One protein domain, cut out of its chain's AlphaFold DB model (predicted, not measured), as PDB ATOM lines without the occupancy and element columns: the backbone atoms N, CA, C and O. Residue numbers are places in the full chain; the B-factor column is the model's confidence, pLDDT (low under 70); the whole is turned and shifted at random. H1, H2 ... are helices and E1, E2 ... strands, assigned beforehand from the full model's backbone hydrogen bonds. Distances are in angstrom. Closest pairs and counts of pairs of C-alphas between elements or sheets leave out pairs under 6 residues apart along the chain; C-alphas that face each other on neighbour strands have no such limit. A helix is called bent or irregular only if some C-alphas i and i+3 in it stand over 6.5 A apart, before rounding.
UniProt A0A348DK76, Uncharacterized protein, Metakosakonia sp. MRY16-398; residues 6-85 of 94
ATOM      1  N   GLU A   6      29.577  48.211 -12.183       92.81
ATOM      2  CA  GLU A   6      28.240  48.549 -11.686       92.81
ATOM      3  C   GLU A   6      28.114  48.379 -10.161       92.81
ATOM      4  O   GLU A   6      27.320  49.081  -9.530       92.81
ATOM      5  N   TYR A   7      28.961  47.533  -9.557       94.38
ATOM      6  CA  TYR A   7      29.009  47.297  -8.116       94.38
ATOM      7  C   TYR A   7      30.138  48.064  -7.412       94.38
ATOM      8  O   TYR A   7      30.442  47.791  -6.252       94.38
ATOM      9  N   SER A   8      30.761  49.055  -8.057       92.56
ATOM     10  CA  SER A   8      31.839  49.888  -7.488       92.56
ATOM     11  C   SER A   8      31.331  51.053  -6.622       92.56
ATOM     12  O   SER A   8      31.903  52.141  -6.633       92.56
ATOM     13  N   LYS A   9      30.253  50.857  -5.852       92.25
ATOM     14  CA  LYS A   9      29.713  51.858  -4.908       92.25
ATOM     15  C   LYS A   9      29.598  51.286  -3.496       92.25
ATOM     16  O   LYS A   9      29.498  50.079  -3.299       92.25
ATOM     17  N   THR A  10      29.604  52.172  -2.503       89.75
ATOM     18  CA  THR A  10      29.575  51.829  -1.069       89.75
ATOM     19  C   THR A  10      28.181  51.892  -0.444       89.75
ATOM     20  O   THR A  10      28.050  51.759   0.773       89.75
ATOM     21  N   THR A  11      27.134  52.103  -1.243       93.81
ATOM     22  CA  THR A  11      25.752  52.095  -0.755       93.81
ATOM     23  C   THR A  11      25.278  50.668  -0.502       93.81
ATOM     24  O   THR A  11      25.653  49.741  -1.221       93.81
ATOM     25  N   GLN A  12      24.411  50.496   0.496       94.00
ATOM     26  CA  GLN A  12      23.941  49.168   0.882       94.00
ATOM     27  C   GLN A  12      23.177  48.462  -0.244       94.00
ATOM     28  O   GLN A  12      23.486  47.324  -0.568       94.00
ATOM     29  N   ALA A  13      22.314  49.190  -0.959       95.75
ATOM     30  CA  ALA A  13      21.581  48.656  -2.108       95.75
ATOM     31  C   ALA A  13      22.489  48.044  -3.195       95.75
ATOM     32  O   ALA A  13      22.118  47.063  -3.834       95.75
ATOM     33  N   VAL A  14      23.688  48.605  -3.405       95.44
ATOM     34  CA  VAL A  14      24.651  48.074  -4.382       95.44
ATOM     35  C   VAL A  14      25.314  46.799  -3.867       95.44
ATOM     36  O   VAL A  14      25.505  45.865  -4.644       95.44
ATOM     37  N   ARG A  15      25.615  46.723  -2.565       95.81
ATOM     38  CA  ARG A  15      26.138  45.499  -1.938       95.81
ATOM     39  C   ARG A  15      25.110  44.377  -1.972       95.81
ATOM     40  O   ARG A  15      25.452  43.274  -2.380       95.81
ATOM     41  N   ASP A  16      23.857  44.670  -1.632       96.88
ATOM     42  CA  ASP A  16      22.768  43.690  -1.653       96.88
ATOM     43  C   ASP A  16      22.539  43.151  -3.072       96.88
ATOM     44  O   ASP A  16      22.361  41.950  -3.269       96.88
ATOM     45  N   ALA A  17      22.572  44.030  -4.083       96.88
ATOM     46  CA  ALA A  17      22.470  43.632  -5.483       96.88
ATOM     47  C   ALA A  17      23.646  42.739  -5.911       96.88
ATOM     48  O   ALA A  17      23.428  41.683  -6.501       96.88
ATOM     49  N   ALA A  18      24.877  43.114  -5.556       96.62
ATOM     50  CA  ALA A  18      26.061  42.312  -5.845       96.62
ATOM     51  C   ALA A  18      26.013  40.944  -5.142       96.62
ATOM     52  O   ALA A  18      26.292  39.919  -5.761       96.62
ATOM     53  N   PHE A  19      25.602  40.896  -3.873       96.56
ATOM     54  CA  PHE A  19      25.577  39.670  -3.072       96.56
ATOM     55  C   PHE A  19      24.548  38.639  -3.568       96.56
ATOM     56  O   PHE A  19      24.711  37.436  -3.351       96.56
ATOM     57  N   LYS A  20      23.513  39.080  -4.299       96.88
ATOM     58  CA  LYS A  20      22.578  38.188  -5.008       96.88
ATOM     59  C   LYS A  20      23.218  37.455  -6.185       96.88
ATOM     60  O   LYS A  20      22.748  36.377  -6.533       96.88
ATOM     61  N   LEU A  21      24.264  38.017  -6.792       97.31
ATOM     62  CA  LEU A  21      24.939  37.457  -7.970       97.31
ATOM     63  C   LEU A  21      26.274  36.792  -7.632       97.31
ATOM     64  O   LEU A  21      26.699  35.869  -8.326       97.31
ATOM     65  N   TYR A  22      26.916  37.224  -6.550       97.62
ATOM     66  CA  TYR A  22      28.225  36.747  -6.130       97.62
ATOM     67  C   TYR A  22      28.185  36.254  -4.684       97.62
ATOM     68  O   TYR A  22      27.571  36.874  -3.816       97.62
ATOM     69  N   TYR A  23      28.868  35.146  -4.412       96.62
ATOM     70  CA  TYR A  23      29.365  34.877  -3.068       96.62
ATOM     71  C   TYR A  23      30.510  35.847  -2.799       96.62
ATOM     72  O   TYR A  23      31.364  36.018  -3.665       96.62
ATOM     73  N   VAL A  24      30.501  36.506  -1.641       96.88
ATOM     74  CA  VAL A  24      31.509  37.502  -1.259       96.88
ATOM     75  C   VAL A  24      31.948  37.229   0.171       96.88
ATOM     76  O   VAL A  24      31.138  37.304   1.094       96.88
ATOM     77  N   GLU A  25      33.233  36.954   0.356       95.94
ATOM     78  CA  GLU A  25      33.829  36.686   1.662       95.94
ATOM     79  C   GLU A  25      35.133  37.461   1.834       95.94
ATOM     80  O   GLU A  25      35.956  37.551   0.927       95.94
ATOM     81  N   ALA A  26      35.334  38.050   3.002       96.56
ATOM     82  CA  ALA A  26      36.628  38.542   3.423       96.56
ATOM     83  C   ALA A  26      37.499  37.360   3.828       96.56
ATOM     84  O   ALA A  26      37.112  36.553   4.672       96.56
ATOM     85  N   ILE A  27      38.691  37.297   3.244       95.31
ATOM     86  CA  ILE A  27      39.648  36.212   3.484       95.31
ATOM     87  C   ILE A  27      40.816  36.655   4.356       95.31
ATOM     88  O   ILE A  27      41.447  35.831   5.009       95.31
ATOM     89  N   THR A  28      41.126  37.954   4.373       94.44
ATOM     90  CA  THR A  28      42.128  38.490   5.292       94.44
ATOM     91  C   THR A  28      41.997  39.994   5.490       94.44
ATOM     92  O   THR A  28      41.584  40.727   4.585       94.44
ATOM     93  N   GLN A  29      42.402  40.452   6.671       94.06
ATOM     94  CA  GLN A  29      42.707  41.846   6.951       94.06
ATOM     95  C   GLN A  29      44.208  42.095   6.767       94.06
ATOM     96  O   GLN A  29      45.036  41.258   7.121       94.06
ATOM     97  N   SER A  30      44.580  43.264   6.255       92.00
ATOM     98  CA  SER A  30      45.971  43.705   6.193       92.00
ATOM     99  C   SER A  30      46.086  45.219   6.382       92.00
ATOM    100  O   SER A  30      45.087  45.934   6.510       92.00
ATOM    101  N   VAL A  31      47.320  45.712   6.415       91.00
ATOM    102  CA  VAL A  31      47.654  47.134   6.537       91.00
ATOM    103  C   VAL A  31      48.482  47.577   5.341       91.00
ATOM    104  O   VAL A  31      49.255  46.797   4.787       91.00
ATOM    105  N   LEU A  32      48.307  48.827   4.922       88.62
ATOM    106  CA  LEU A  32      49.206  49.449   3.956       88.62
ATOM    107  C   LEU A  32      50.550  49.756   4.613       88.62
ATOM    108  O   LEU A  32      50.601  50.466   5.618       88.62
ATOM    109  N   LEU A  33      51.633  49.239   4.030       87.12
ATOM    110  CA  LEU A  33      52.986  49.631   4.420       87.12
ATOM    111  C   LEU A  33      53.339  51.020   3.869       87.12
ATOM    112  O   LEU A  33      52.790  51.430   2.839       87.12
ATOM    113  N   PRO A  34      54.286  51.739   4.500       86.12
ATOM    114  CA  PRO A  34      54.812  52.984   3.952       86.12
ATOM    115  C   PRO A  34      55.248  52.821   2.489       86.12
ATOM    116  O   PRO A  34      55.987  51.899   2.152       86.12
ATOM    117  N   GLY A  35      54.769  53.709   1.616       86.19
ATOM    118  CA  GLY A  35      55.064  53.681   0.177       86.19
ATOM    119  C   GLY A  35      54.153  52.779  -0.668       86.19
ATOM    120  O   GLY A  35      54.223  52.851  -1.894       86.19
ATOM    121  N   GLN A  36      53.269  51.974  -0.067       87.88
ATOM    122  CA  GLN A  36      52.278  51.209  -0.827       87.88
ATOM    123  C   GLN A  36      51.084  52.081  -1.224       87.88
ATOM    124  O   GLN A  36      50.530  52.822  -0.415       87.88
ATOM    125  N   VAL A  37      50.645  51.931  -2.475       89.06
ATOM    126  CA  VAL A  37      49.414  52.535  -2.992       89.06
ATOM    127  C   VAL A  37      48.465  51.415  -3.386       89.06
ATOM    128  O   VAL A  37      48.828  50.520  -4.151       89.06
ATOM    129  N   LYS A  38      47.239  51.453  -2.861       90.19
ATOM    130  CA  LYS A  38      46.197  50.480  -3.189       90.19
ATOM    131  C   LYS A  38      44.852  51.176  -3.316       90.19
ATOM    132  O   LYS A  38      44.576  52.143  -2.608       90.19
ATOM    133  N   THR A  39      44.014  50.665  -4.208       93.31
ATOM    134  CA  THR A  39      42.711  51.253  -4.528       93.31
ATOM    135  C   THR A  39      41.603  50.317  -4.075       93.31
ATOM    136  O   THR A  39      41.637  49.116  -4.347       93.31
ATOM    137  N   ALA A  40      40.612  50.867  -3.380       93.62
ATOM    138  CA  ALA A  40      39.408  50.150  -3.000       93.62
ATOM    139  C   ALA A  40      38.564  49.794  -4.237       93.62
ATOM    140  O   ALA A  40      38.656  50.437  -5.280       93.62
ATOM    141  N   TYR A  41      37.655  48.830  -4.101       92.56
ATOM    142  CA  TYR A  41      36.760  48.376  -5.176       92.56
ATOM    143  C   TYR A  41      35.879  49.483  -5.788       92.56
ATOM    144  O   TYR A  41      35.388  49.345  -6.908       92.56
ATOM    145  N   HIS A  42      35.681  50.583  -5.056       92.06
ATOM    146  CA  HIS A  42      34.935  51.763  -5.494       92.06
ATOM    147  C   HIS A  42      35.828  52.864  -6.099       92.06
ATOM    148  O   HIS A  42      35.395  54.005  -6.243       92.06
ATOM    149  N   GLY A  43      37.095  52.560  -6.396       89.69
ATOM    150  CA  GLY A  43      38.038  53.473  -7.050       89.69
ATOM    151  C   GLY A  43      38.720  54.494  -6.133       89.69
ATOM    152  O   GLY A  43      39.578  55.238  -6.597       89.69
ATOM    153  N   GLY A  44      38.374  54.543  -4.841       89.88
ATOM    154  CA  GLY A  44      39.017  55.443  -3.876       89.88
ATOM    155  C   GLY A  44      40.348  54.894  -3.343       89.88
ATOM    156  O   GLY A  44      40.502  53.673  -3.253       89.88
ATOM    157  N   PRO A  45      41.305  55.756  -2.956       91.38
ATOM    158  CA  PRO A  45      42.559  55.312  -2.358       91.38
ATOM    159  C   PRO A  45      42.320  54.681  -0.982       91.38
ATOM    160  O   PRO A  45      41.494  55.146  -0.195       91.38
ATOM    161  N   LEU A  46      43.073  53.630  -0.678       91.75
ATOM    162  CA  LEU A  46      43.195  53.087   0.669       91.75
ATOM    163  C   LEU A  46      44.325  53.827   1.395       91.75
ATOM    164  O   LEU A  46      45.382  54.057   0.814       91.75
ATOM    165  N   THR A  47      44.102  54.208   2.655       84.12
ATOM    166  CA  THR A  47      45.056  55.018   3.440       84.12
ATOM    167  C   THR A  47      45.533  54.347   4.726       84.12
ATOM    168  O   THR A  47      46.481  54.820   5.343       84.12
ATOM    169  N   THR A  48      44.878  53.268   5.160       83.06
ATOM    170  CA  THR A  48      45.168  52.583   6.431       83.06
ATOM    171  C   THR A  48      45.018  51.060   6.271       83.06
ATOM    172  O   THR A  48      45.578  50.470   5.347       83.06
ATOM    173  N   GLY A  49      44.270  50.404   7.162       90.75
ATOM    174  CA  GLY A  49      43.923  48.996   7.053       90.75
ATOM    175  C   GLY A  49      42.916  48.731   5.936       90.75
ATOM    176  O   GLY A  49      42.084  49.578   5.590       90.75
ATOM    177  N   TYR A  50      42.967  47.526   5.389       94.12
ATOM    178  CA  TYR A  50      42.032  47.065   4.376       94.12
ATOM    179  C   TYR A  50      41.742  45.578   4.536       94.12
ATOM    180  O   TYR A  50      42.537  44.823   5.090       94.12
ATOM    181  N   TYR A  51      40.602  45.160   4.008       95.38
ATOM    182  CA  TYR A  51      40.255  43.760   3.836       95.38
ATOM    183  C   TYR A  51      40.448  43.359   2.381       95.38
ATOM    184  O   TYR A  51      40.176  44.144   1.464       95.38
ATOM    185  N   LEU A  52      40.911  42.132   2.177       95.31
ATOM    186  CA  LEU A  52      40.857  41.442   0.901       95.31
ATOM    187  C   LEU A  52      39.604  40.570   0.889       95.31
ATOM    188  O   LEU A  52      39.442  39.707   1.751       95.31
ATOM    189  N   PHE A  53      38.745  40.804  -0.093       96.56
ATOM    190  CA  PHE A  53      37.554  40.011  -0.336       96.56
ATOM    191  C   PHE A  53      37.765  39.122  -1.552       96.56
ATOM    192  O   PHE A  53      38.224  39.592  -2.594       96.56
ATOM    193  N   LEU A  54      37.417  37.851  -1.404       96.75
ATOM    194  CA  LEU A  54      37.193  36.910  -2.483       96.75
ATOM    195  C   LEU A  54      35.737  37.033  -2.927       96.75
ATOM    196  O   LEU A  54      34.830  37.132  -2.099       96.75
ATOM    197  N   PHE A  55      35.511  37.028  -4.235       97.19
ATOM    198  CA  PHE A  55      34.172  36.907  -4.782       97.19
ATOM    199  C   PHE A  55      34.108  35.854  -5.879       97.19
ATOM    200  O   PHE A  55      35.018  35.738  -6.702       97.19
ATOM    201  N   THR A  56      32.998  35.124  -5.911       97.50
ATOM    202  CA  THR A  56      32.748  34.038  -6.861       97.50
ATOM    203  C   THR A  56      31.344  34.174  -7.424       97.50
ATOM    204  O   THR A  56      30.385  34.345  -6.670       97.50
ATOM    205  N   SER A  57      31.200  34.111  -8.749       96.75
ATOM    206  CA  SER A  57      29.881  34.127  -9.389       96.75
ATOM    207  C   SER A  57      29.049  32.931  -8.934       96.75
ATOM    208  O   SER A  57      29.515  31.790  -8.943       96.75
ATOM    209  N   ARG A  58      27.796  33.199  -8.562       96.19
ATOM    210  CA  ARG A  58      26.820  32.162  -8.205       96.19
ATOM    211  C   ARG A  58      26.360  31.362  -9.423       96.19
ATOM    212  O   ARG A  58      26.019  30.197  -9.277       96.19
ATOM    213  N   GLU A  59      26.363  31.977 -10.605       96.75
ATOM    214  CA  GLU A  59      25.990  31.330 -11.868       96.75
ATOM    215  C   GLU A  59      27.133  30.468 -12.421       96.75
ATOM    216  O   GLU A  59      26.906  29.373 -12.929       96.75
ATOM    217  N   ASN A  60      28.378  30.939 -12.294       94.81
ATOM    218  CA  ASN A  60      29.551  30.213 -12.767       94.81
ATOM    219  C   ASN A  60      30.700  30.272 -11.747       94.81
ATOM    220  O   ASN A  60      31.501  31.209 -11.785       94.81
ATOM    221  N   PRO A  61      30.868  29.238 -10.903       93.19
ATOM    222  CA  PRO A  61      31.899  29.212  -9.863       93.19
ATOM    223  C   PRO A  61      33.350  29.294 -10.366       93.19
ATOM    224  O   PRO A  61      34.262  29.568  -9.588       93.19
ATOM    225  N   LYS A  62      33.598  29.086 -11.669       94.62
ATOM    226  CA  LYS A  62      34.928  29.304 -12.267       94.62
ATOM    227  C   LYS A  62      35.276  30.792 -12.383       94.62
ATOM    228  O   LYS A  62      36.446  31.138 -12.532       94.62
ATOM    229  N   LEU A  63      34.278  31.674 -12.324       95.50
ATOM    230  CA  LEU A  63      34.453  33.120 -12.359       95.50
ATOM    231  C   LEU A  63      34.644  33.645 -10.942       95.50
ATOM    232  O   LEU A  63      33.691  33.977 -10.237       95.50
ATOM    233  N   THR A  64      35.913  33.708 -10.559       96.69
ATOM    234  CA  THR A  64      36.355  34.147  -9.241       96.69
ATOM    235  C   THR A  64      37.339  35.310  -9.370       96.69
ATOM    236  O   THR A  64      38.086  35.435 -10.355       96.69
ATOM    237  N   GLY A  65      37.322  36.209  -8.395       96.50
ATOM    238  CA  GLY A  65      38.185  37.378  -8.349       96.50
ATOM    239  C   GLY A  65      38.378  37.896  -6.935       96.50
ATOM    240  O   GLY A  65      37.828  37.363  -5.975       96.50
ATOM    241  N   TYR A  66      39.160  38.965  -6.825       95.88
ATOM    242  CA  TYR A  66      39.406  39.625  -5.554       95.88
ATOM    243  C   TYR A  66      39.178  41.122  -5.672       95.88
ATOM    244  O   TYR A  66      39.454  41.726  -6.710       95.88
ATOM    245  N   PHE A  67      38.735  41.734  -4.584       95.94
ATOM    246  CA  PHE A  67      38.757  43.181  -4.440       95.94
ATOM    247  C   PHE A  67      39.219  43.569  -3.044       95.94
ATOM    248  O   PHE A  67      39.216  42.765  -2.113       95.94
ATOM    249  N   THR A  68      39.628  44.824  -2.891       95.00
ATOM    250  CA  THR A  68      39.963  45.361  -1.571       95.00
ATOM    251  C   THR A  68      38.982  46.429  -1.154       95.00
ATOM    252  O   THR A  68      38.436  47.155  -1.985       95.00
ATOM    253  N   CYS A  69      38.745  46.539   0.145       92.06
ATOM    254  CA  CYS A  69      38.022  47.675   0.687       92.06
ATOM    255  C   CYS A  69      38.615  48.103   2.028       92.06
ATOM    256  O   CYS A  69      39.203  47.300   2.752       92.06
ATOM    257  N   GLY A  70      38.498  49.392   2.338       93.50
ATOM    258  CA  GLY A  70      38.965  49.927   3.612       93.50
ATOM    259  C   GLY A  70      38.093  49.440   4.765       93.50
ATOM    260  O   GLY A  70      36.936  49.069   4.559       93.50
ATOM    261  N   LEU A  71      38.622  49.508   5.988       91.62
ATOM    262  CA  LEU A  71      37.944  49.007   7.195       91.62
ATOM    263  C   LEU A  71      36.503  49.522   7.347       91.62
ATOM    264  O   LEU A  71      35.615  48.772   7.738       91.62
ATOM    265  N   TYR A  72      36.254  50.792   7.009       89.44
ATOM    266  CA  TYR A  72      34.914  51.376   7.092       89.44
ATOM    267  C   TYR A  72      33.954  50.795   6.045       89.44
ATOM    268  O   TYR A  72      32.832  50.415   6.370       89.44
ATOM    269  N   ALA A  73      34.400  50.686   4.790       91.19
ATOM    270  CA  ALA A  73      33.575  50.168   3.702       91.19
ATOM    271  C   ALA A  73      33.283  48.664   3.844       91.19
ATOM    272  O   ALA A  73      32.259  48.210   3.326       91.19
ATOM    273  N   ALA A  74      34.150  47.928   4.550       93.56
ATOM    274  CA  ALA A  74      34.008  46.502   4.836       93.56
ATOM    275  C   ALA A  74      32.800  46.184   5.720       93.56
ATOM    276  O   ALA A  74      32.192  45.135   5.545       93.56
ATOM    277  N   LYS A  75      32.399  47.106   6.609       92.88
ATOM    278  CA  LYS A  75      31.255  46.905   7.514       92.88
ATOM    279  C   LYS A  75      29.981  46.512   6.772       92.88
ATOM    280  O   LYS A  75      29.357  45.524   7.126       92.88
ATOM    281  N   GLY A  76      29.664  47.200   5.676       94.69
ATOM    282  CA  GLY A  76      28.476  46.850   4.894       94.69
ATOM    283  C   GLY A  76      28.597  45.533   4.120       94.69
ATOM    284  O   GLY A  76      27.583  44.970   3.724       94.69
ATOM    285  N   TRP A  77      29.814  45.026   3.890       95.94
ATOM    286  CA  TRP A  77      29.998  43.671   3.362       95.94
ATOM    287  C   TRP A  77      29.778  42.613   4.446       95.94
ATOM    288  O   TRP A  77      29.142  41.599   4.178       95.94
ATOM    289  N   PHE A  78      30.222  42.884   5.674       96.00
ATOM    290  CA  PHE A  78      29.949  42.035   6.835       96.00
ATOM    291  C   PHE A  78      28.459  41.962   7.171       96.00
ATOM    292  O   PHE A  78      27.956  40.896   7.511       96.00
ATOM    293  N   GLU A  79      27.726  43.060   6.986       95.12
ATOM    294  CA  GLU A  79      26.267  43.080   7.137       95.12
ATOM    295  C   GLU A  79      25.554  42.126   6.165       95.12
ATOM    296  O   GLU A  79      24.569  41.502   6.552       95.12
ATOM    297  N   VAL A  80      26.043  41.974   4.925       94.75
ATOM    298  CA  VAL A  80      25.397  41.086   3.936       94.75
ATOM    299  C   VAL A  80      25.875  39.647   4.017       94.75
ATOM    300  O   VAL A  80      25.092  38.734   3.767       94.75
ATOM    301  N   ASN A  81      27.151  39.428   4.335       94.69
ATOM    302  CA  ASN A  81      27.737  38.091   4.320       94.69
ATOM    303  C   ASN A  81      27.784  37.420   5.701       94.69
ATOM    304  O   ASN A  81      28.086  36.232   5.781       94.69
ATOM    305  N   GLY A  82      27.471  38.159   6.770       94.25
ATOM    306  CA  GLY A  82      27.395  37.654   8.139       94.25
ATOM    307  C   GLY A  82      28.744  37.323   8.779       94.25
ATOM    308  O   GLY A  82      28.762  36.775   9.879       94.25
ATOM    309  N   GLN A  83      29.868  37.629   8.126       94.69
ATOM    310  CA  GLN A  83      31.186  37.388   8.704       94.69
ATOM    311  C   GLN A  83      31.461  38.353   9.851       94.69
ATOM    312  O   GLN A  83      31.198  39.555   9.762       94.69
ATOM    313  N   ARG A  84      32.068  37.828  10.912       92.94
ATOM    314  CA  ARG A  84      32.524  38.633  12.037       92.94
ATOM    315  C   ARG A  84      33.972  39.074  11.809       92.94
ATOM    316  O   ARG A  84      34.824  38.213  11.587       92.94
ATOM    317  N   PRO A  85      34.278  40.384  11.855       89.81
ATOM    318  CA  PRO A  85      35.629  40.901  11.637       89.81
ATOM    319  C   PRO A  85      36.716  40.210  12.465       89.81
ATOM    320  O   PRO A  85      37.802  39.947  11.962       89.81
TER     321      PRO A  85
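This is residues 6 to 85 of the 94 residues of an uncharacterized protein of Metakosakonia sp. MRY16-398 (UniProt A0A348DK76). A strongly twisted sheet of three strands, E1 to E3, has H2 packed over one of its faces, running along the strands, while H1 packs beside H2 at an angle, near the end of the sheet where E1 begins. At the opposite end the long link of residues 32 to 48 reaches out beyond E1 and then folds back past E3. The printed part has 80 residues with two named helices and three named strands, in the order H1, E1, E2, E3, H2; the sheet order is E1 - E2 - E3, all antiparallel, and the class is mixed, helices and strands. The whole is compact, with a radius of gyration of the C-alphas of 12.3 A, yet elongated in outline, spanning 39 by 25 by 25 A.

Start with H1, residues 12 to 21, and go on through a tight link into E1, residues 22 to 31, which bends by 53 degrees at residue 28. E1 and E2, residues 49 to 57, form a hairpin at 158 degrees; look for N 23 and O 56, 2.8 A apart, and N 52 and O 28, 2.9 A. E2 is the inner strand and forms a second hairpin with E3, residues 64 to 70, at 153 degrees; here N 51 and O 69 are 2.8 A apart. The three strands make a meander, each the antiparallel neighbour of the one before. H2, residues 71 to 81, is on the sheet at a height of 8.5 A, over E2 and only just over E1 and E3, with 3 C-alphas falling on each of these two; it runs along the strands, at 22 degrees to E2 on the local plane. The closest C-alphas of H2 and E2 are those of Leu 71 and Tyr 50, 5.3 A apart. H1 and H2 touch, their closest C-alphas being those of Gln 12 and Gly 76 at 6.5 A, with a steep tilt of 50 degrees, the same way. H1 is on the sheet but over none of its strands; its closest C-alpha pair with E2 is Leu 21 and Ser 57, 6.1 A. In H1, 5 of 6 O i to N i+4 pairs are within hydrogen-bond range; in H2, 3 of 7 are, beside 4 of 8 O i to N i+3 pairs.

Find C-alpha 12 at (23.941, 49.168, 0.882); from there H1 runs 14.7 A to C-alpha 21. E1 covers 25.4 A, ending at C-alpha 31 at (47.654, 47.134, 6.537). E2 covers 26.2 A and E3 20.5 A. H2 runs 15.2 A to C-alpha 81 at (27.737, 38.091, 4.320); it is neither bent nor irregular, but only just: C-alphas 73 and 76 are 6.2 A apart.

Look to Pro 34 and Glu 59 for the two C-alphas farthest apart, 39.4 A. The link from E1 to E2, 17 residues, is long; that from E2 to E3 is short, and that from E3 to H2 is tight. The printed part has no cut; its mean pLDDT is 93.5, and no printed residue is under 70.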